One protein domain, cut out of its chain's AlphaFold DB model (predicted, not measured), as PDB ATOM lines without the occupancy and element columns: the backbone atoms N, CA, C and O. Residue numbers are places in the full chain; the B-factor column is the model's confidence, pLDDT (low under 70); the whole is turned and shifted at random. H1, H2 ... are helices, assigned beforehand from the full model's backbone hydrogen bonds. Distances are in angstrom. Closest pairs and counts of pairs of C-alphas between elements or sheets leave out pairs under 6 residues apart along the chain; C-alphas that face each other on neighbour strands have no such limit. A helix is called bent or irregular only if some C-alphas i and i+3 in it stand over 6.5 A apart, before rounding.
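Overview. This is residues 25 to 73 of the 105 residues of an uncharacterized protein of Nocardia asteroides NBRC 15531 (UniProt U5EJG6). The model is an open hook: one long helix, H1, is the shaft, a wide turn of eight residues follows it, and a shorter helix, H2, folds back towards the last part of H1 without clearly touching it. Most of H1 sticks out, with residues 26 to 43 standing free. The printed part has 49 residues, with two named helices in the order H1, H2 and no named strand; the class is all helix. It is extended, with a radius of gyration of the C-alphas of 16.5 A and spans of 53 by 21 by 7 A.

Along the chain. H1 holds residues 26 to 51 and measures 39.5 A from its first C-alpha, at (-7.144, 95.971, -64.951), to its last, at (29.170, 107.186, -75.630). It is neither bent nor irregular, but only just: C-alphas 30 and 33 are 6.1 A apart. H2 holds residues 60 to 71, 16.1 A from first to last C-alpha, and ends with C-alpha 71 at (26.119, 104.212, -62.544).

Arrangement. H1 and H2 are close but not clearly touching, with 1 pair of C-alphas within 8 A, those of Arg 47 and Met 70, 7.4 A apart. Their lines stand at a shallow tilt of 10 degrees, and they run opposite ways. Their centres are 24.5 A apart. In H2 every O i to N i+4 pair is within hydrogen-bond range; in H1 17 of 22 are.

Size, cuts and confidence. The C-alphas farthest apart, those of Asn 25 and Ala 57, are 53.5 A apart. The printed part has no cut, and the link from H1 to H2 is short. Residues 49 to 69 also stand free. The mean pLDDT of the printed part is 81.7, and residue 73 is under 70.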
ATOM      1  N   ASN A  25      -7.455 100.154 -62.340       76.25
ATOM      2  CA  ASN A  25      -8.240  99.107 -62.993       76.25
ATOM      3  C   ASN A  25      -7.357  98.156 -63.841       76.25
ATOM      4  O   ASN A  25      -6.246  98.479 -64.261       76.25
ATOM      5  N   ASP A  26      -7.875  96.970 -64.158       73.00
ATOM      6  CA  ASP A  26      -7.144  95.971 -64.951       73.00
ATOM      7  C   ASP A  26      -6.753  96.448 -66.365       73.00
ATOM      8  O   ASP A  26      -5.790  95.978 -66.965       73.00
ATOM      9  N   LYS A  27      -7.474  97.420 -66.928       83.56
ATOM     10  CA  LYS A  27      -7.144  98.016 -68.229       83.56
ATOM     11  C   LYS A  27      -5.969  98.983 -68.127       83.56
ATOM     12  O   LYS A  27      -5.185  99.076 -69.072       83.56
ATOM     13  N   SER A  28      -5.831  99.699 -67.016       81.25
ATOM     14  CA  SER A  28      -4.739 100.644 -66.832       81.25
ATOM     15  C   SER A  28      -3.443  99.924 -66.471       81.25
ATOM     16  O   SER A  28      -2.415 100.277 -67.040       81.25
ATOM     17  N   SER A  29      -3.469  98.848 -65.671       80.69
ATOM     18  CA  SER A  29      -2.267  98.040 -65.393       80.69
ATOM     19  C   SER A  29      -1.634  97.500 -66.686       80.69
ATOM     20  O   SER A  29      -0.422  97.628 -66.892       80.69
ATOM     21  N   ARG A  30      -2.462  97.002 -67.617       85.31
ATOM     22  CA  ARG A  30      -2.044  96.509 -68.944       85.31
ATOM     23  C   ARG A  30      -1.360  97.574 -69.805       85.31
ATOM     24  O   ARG A  30      -0.493  97.229 -70.599       85.31
ATOM     25  N   LYS A  31      -1.718  98.854 -69.655       87.94
ATOM     26  CA  LYS A  31      -1.132  99.972 -70.423       87.94
ATOM     27  C   LYS A  31       0.056 100.616 -69.704       87.94
ATOM     28  O   LYS A  31       1.099 100.867 -70.310       87.94
ATOM     29  N   ASN A  32      -0.080 100.839 -68.401       87.25
ATOM     30  CA  ASN A  32       0.871 101.589 -67.592       87.25
ATOM     31  C   ASN A  32       2.135 100.786 -67.287       87.25
ATOM     32  O   ASN A  32       3.219 101.364 -67.296       87.25
ATOM     33  N   ILE A  33       2.047  99.464 -67.085       86.44
ATOM     34  CA  ILE A  33       3.239  98.639 -66.837       86.44
ATOM     35  C   ILE A  33       4.191  98.659 -68.049       86.44
ATOM     36  O   ILE A  33       5.361  99.015 -67.863       86.44
ATOM     37  N   PRO A  34       3.750  98.347 -69.287       90.75
ATOM     38  CA  PRO A  34       4.613  98.464 -70.461       90.75
ATOM     39  C   PRO A  34       5.117  99.891 -70.689       90.75
ATOM     40  O   PRO A  34       6.298 100.079 -70.977       90.75
ATOM     41  N   LEU A  35       4.257 100.902 -70.508       91.12
ATOM     42  CA  LEU A  35       4.633 102.308 -70.662       91.12
ATOM     43  C   LEU A  35       5.777 102.695 -69.719       91.12
ATOM     44  O   LEU A  35       6.786 103.230 -70.174       91.12
ATOM     45  N   ARG A  36       5.646 102.403 -68.422       88.69
ATOM     46  CA  ARG A  36       6.652 102.736 -67.404       88.69
ATOM     47  C   ARG A  36       7.976 102.019 -67.666       88.69
ATOM     48  O   ARG A  36       9.023 102.657 -67.594       88.69
ATOM     49  N   LYS A  37       7.934 100.736 -68.055       87.44
ATOM     50  CA  LYS A  37       9.132  99.989 -68.480       87.44
ATOM     51  C   LYS A  37       9.810 100.647 -69.684       87.44
ATOM     52  O   LYS A  37      11.012 100.879 -69.659       87.44
ATOM     53  N   ARG A  38       9.036 100.993 -70.717       91.81
ATOM     54  CA  ARG A  38       9.548 101.643 -71.931       91.81
ATOM     55  C   ARG A  38      10.185 102.998 -71.635       91.81
ATOM     56  O   ARG A  38      11.229 103.300 -72.202       91.81
ATOM     57  N   LEU A  39       9.565 103.808 -70.776       89.62
ATOM     58  CA  LEU A  39      10.104 105.109 -70.383       89.62
ATOM     59  C   LEU A  39      11.439 104.957 -69.651       89.62
ATOM     60  O   LEU A  39      12.382 105.657 -70.005       89.62
ATOM     61  N   ARG A  40      11.546 104.008 -68.711       85.38
ATOM     62  CA  ARG A  40      12.808 103.750 -68.001       85.38
ATOM     63  C   ARG A  40      13.916 103.313 -68.958       85.38
ATOM     64  O   ARG A  40      14.915 104.005 -69.067       85.38
ATOM     65  N   ASN A  41      13.657 102.291 -69.772       87.44
ATOM     66  CA  ASN A  41      14.631 101.805 -70.753       87.44
ATOM     67  C   ASN A  41      15.006 102.864 -71.808       87.44
ATOM     68  O   ASN A  41      16.054 102.769 -72.435       87.44
ATOM     69  N   ARG A  42      14.136 103.845 -72.089       89.06
ATOM     70  CA  ARG A  42      14.465 104.963 -72.990       89.06
ATOM     71  C   ARG A  42      15.440 105.939 -72.333       89.06
ATOM     72  O   ARG A  42      16.315 106.439 -73.028       89.06
ATOM     73  N   VAL A  43      15.266 106.234 -71.045       85.56
ATOM     74  CA  VAL A  43      16.197 107.085 -70.290       85.56
ATOM     75  C   VAL A  43      17.559 106.406 -70.190       85.56
ATOM     76  O   VAL A  43      18.556 107.049 -70.495       85.56
ATOM     77  N   ASP A  44      17.579 105.113 -69.865       83.44
ATOM     78  CA  ASP A  44      18.815 104.327 -69.759       83.44
ATOM     79  C   ASP A  44      19.574 104.325 -71.100       83.44
ATOM     80  O   ASP A  44      20.707 104.791 -71.166       83.44
ATOM     81  N   ARG A  45      18.892 103.998 -72.210       86.44
ATOM     82  CA  ARG A  45      19.496 104.059 -73.555       86.44
ATOM     83  C   ARG A  45      19.966 105.451 -73.973       86.44
ATOM     84  O   ARG A  45      20.919 105.562 -74.730       86.44
ATOM     85  N   ARG A  46      19.288 106.524 -73.548       85.19
ATOM     86  CA  ARG A  46      19.747 107.895 -73.840       85.19
ATOM     87  C   ARG A  46      21.050 108.220 -73.116       85.19
ATOM     88  O   ARG A  46      21.855 108.944 -73.681       85.19
ATOM     89  N   ARG A  47      21.238 107.707 -71.896       78.75
ATOM     90  CA  ARG A  47      22.483 107.876 -71.134       78.75
ATOM     91  C   ARG A  47      23.620 107.090 -71.771       78.75
ATOM     92  O   ARG A  47      24.669 107.657 -72.023       78.75
ATOM     93  N   GLU A  48      23.372 105.827 -72.108       80.50
ATOM     94  CA  GLU A  48      24.330 104.981 -72.839       80.50
ATOM     95  C   GLU A  48      24.686 105.580 -74.206       80.50
ATOM     96  O   GLU A  48      25.834 105.544 -74.635       80.50
ATOM     97  N   GLY A  49      23.702 106.197 -74.867       80.31
ATOM     98  CA  GLY A  49      23.855 106.826 -76.172       80.31
ATOM     99  C   GLY A  49      24.889 107.951 -76.237       80.31
ATOM    100  O   GLY A  49      25.394 108.220 -77.322       80.31
ATOM    101  N   VAL A  50      25.230 108.582 -75.106       76.88
ATOM    102  CA  VAL A  50      26.261 109.635 -75.032       76.88
ATOM    103  C   VAL A  50      27.635 109.114 -75.464       76.88
ATOM    104  O   VAL A  50      28.436 109.877 -75.991       76.88
ATOM    105  N   PHE A  51      27.886 107.813 -75.312       73.38
ATOM    106  CA  PHE A  51      29.170 107.186 -75.630       73.38
ATOM    107  C   PHE A  51      29.194 106.493 -76.996       73.38
ATOM    108  O   PHE A  51      30.193 105.869 -77.355       73.38
ATOM    109  N   ILE A  52      28.112 106.579 -77.777       76.50
ATOM    110  CA  ILE A  52      28.088 106.012 -79.129       76.50
ATOM    111  C   ILE A  52      29.115 106.765 -79.982       76.50
ATOM    112  O   ILE A  52      28.922 107.933 -80.307       76.50
ATOM    113  N   GLY A  53      30.199 106.080 -80.353       72.88
ATOM    114  CA  GLY A  53      31.289 106.651 -81.150       72.88
ATOM    115  C   GLY A  53      32.448 107.234 -80.339       72.88
ATOM    116  O   GLY A  53      33.346 107.821 -80.937       72.88
ATOM    117  N   ALA A  54      32.472 107.059 -79.013       74.12
ATOM    118  CA  ALA A  54      33.652 107.368 -78.211       74.12
ATOM    119  C   ALA A  54      34.798 106.408 -78.585       74.12
ATOM    120  O   ALA A  54      34.769 105.225 -78.248       74.12
ATOM    121  N   VAL A  55      35.787 106.914 -79.321       76.94
ATOM    122  CA  VAL A  55      36.972 106.174 -79.777       76.94
ATOM    123  C   VAL A  55      38.194 107.071 -79.580       76.94
ATOM    124  O   VAL A  55      38.147 108.246 -79.934       76.94
ATOM    125  N   GLY A  56      39.286 106.537 -79.025       79.25
ATOM    126  CA  GLY A  56      40.539 107.278 -78.835       79.25
ATOM    127  C   GLY A  56      41.244 106.961 -77.517       79.25
ATOM    128  O   GLY A  56      40.851 106.042 -76.801       79.25
ATOM    129  N   ALA A  57      42.300 107.722 -77.213       80.06
ATOM    130  CA  ALA A  57      42.985 107.648 -75.927       80.06
ATOM    131  C   ALA A  57      42.056 108.152 -74.816       80.06
ATOM    132  O   ALA A  57      41.489 109.240 -74.915       80.06
ATOM    133  N   VAL A  58      41.898 107.341 -73.776       79.31
ATOM    134  CA  VAL A  58      41.004 107.607 -72.653       79.31
ATOM    135  C   VAL A  58      41.853 107.892 -71.422       79.31
ATOM    136  O   VAL A  58      42.700 107.078 -71.056       79.31
ATOM    137  N   ASP A  59      41.618 109.033 -70.779       85.88
ATOM    138  CA  ASP A  59      42.089 109.247 -69.412       85.88
ATOM    139  C   ASP A  59      41.302 108.315 -68.484       85.88
ATOM    140  O   ASP A  59      40.083 108.437 -68.343       85.88
ATOM    141  N   LEU A  60      42.007 107.354 -67.889       84.38
ATOM    142  CA  LEU A  60      41.413 106.317 -67.053       84.38
ATOM    143  C   LEU A  60      40.705 106.903 -65.827       84.38
ATOM    144  O   LEU A  60      39.654 106.396 -65.446       84.38
ATOM    145  N   VAL A  61      41.228 107.996 -65.260       86.81
ATOM    146  CA  VAL A  61      40.626 108.650 -64.089       86.81
ATOM    147  C   VAL A  61      39.319 109.337 -64.485       86.81
ATOM    148  O   VAL A  61      38.299 109.193 -63.810       86.81
ATOM    149  N   ALA A  62      39.314 110.038 -65.621       81.19
ATOM    150  CA  ALA A  62      38.107 110.664 -66.150       81.19
ATOM    151  C   ALA A  62      37.046 109.629 -66.563       81.19
ATOM    152  O   ALA A  62      35.852 109.860 -66.364       81.19
ATOM    153  N   ALA A  63      37.459 108.485 -67.113       82.62
ATOM    154  CA  ALA A  63      36.548 107.410 -67.496       82.62
ATOM    155  C   ALA A  63      35.903 106.722 -66.294       82.62
ATOM    156  O   ALA A  63      34.691 106.511 -66.303       82.62
ATOM    157  N   GLU A  64      36.683 106.430 -65.252       85.06
ATOM    158  CA  GLU A  64      36.169 105.869 -64.002       85.06
ATOM    159  C   GLU A  64      35.168 106.827 -63.344       85.06
ATOM    160  O   GLU A  64      34.064 106.422 -62.982       85.06
ATOM    161  N   GLN A  65      35.488 108.125 -63.276       82.94
ATOM    162  CA  GLN A  65      34.558 109.125 -62.747       82.94
ATOM    163  C   GLN A  65      33.266 109.204 -63.575       82.94
ATOM    164  O   GLN A  65      32.171 109.295 -63.019       82.94
ATOM    165  N   CYS A  66      33.373 109.116 -64.902       78.75
ATOM    166  CA  CYS A  66      32.217 109.130 -65.793       78.75
ATOM    167  C   CYS A  66      31.337 107.881 -65.619       78.75
ATOM    168  O   CYS A  66      30.107 107.983 -65.612       78.75
ATOM    169  N   GLU A  67      31.947 106.710 -65.418       80.50
ATOM    170  CA  GLU A  67      31.236 105.476 -65.085       80.50
ATOM    171  C   GLU A  67      30.530 105.594 -63.730       80.50
ATOM    172  O   GLU A  67      29.352 105.251 -63.632       80.50
ATOM    173  N   ILE A  68      31.194 106.138 -62.705       82.38
ATOM    174  CA  ILE A  68      30.594 106.391 -61.388       82.38
ATOM    175  C   ILE A  68      29.383 107.320 -61.518       82.38
ATOM    176  O   ILE A  68      28.313 106.997 -61.000       82.38
ATOM    177  N   ASP A  69      29.504 108.423 -62.256       77.50
ATOM    178  CA  ASP A  69      28.416 109.386 -62.461       77.50
ATOM    179  C   ASP A  69      27.252 108.786 -63.271       77.50
ATOM    180  O   ASP A  69      26.078 109.093 -63.034       77.50
ATOM    181  N   MET A  70      27.550 107.879 -64.207       71.62
ATOM    182  CA  MET A  70      26.554 107.165 -65.007       71.62
ATOM    183  C   MET A  70      25.843 106.058 -64.207       71.62
ATOM    184  O   MET A  70      24.616 105.905 -64.299       71.62
ATOM    185  N   LEU A  71      26.598 105.289 -63.415       72.69
ATOM    186  CA  LEU A  71      26.119 104.212 -62.544       72.69
ATOM    187  C   LEU A  71      25.468 104.730 -61.265       72.69
ATOM    188  O   LEU A  71      24.667 103.999 -60.665       72.69
ATOM    189  N   ALA A  72      25.736 105.978 -60.874       72.62
ATOM    190  CA  ALA A  72      24.960 106.742 -59.911       72.62
ATOM    191  C   ALA A  72      23.558 106.958 -60.494       72.62
ATOM    192  O   ALA A  72      23.191 108.021 -60.985       72.62
ATOM    193  N   LYS A  73      22.766 105.878 -60.490       64.12
ATOM    194  CA  LYS A  73      21.399 105.773 -60.998       64.12
ATOM    195  C   LYS A  73      20.654 107.040 -60.607       64.12
ATOM    196  O   LYS A  73      20.255 107.180 -59.452       64.12
TER     197      LYS A  73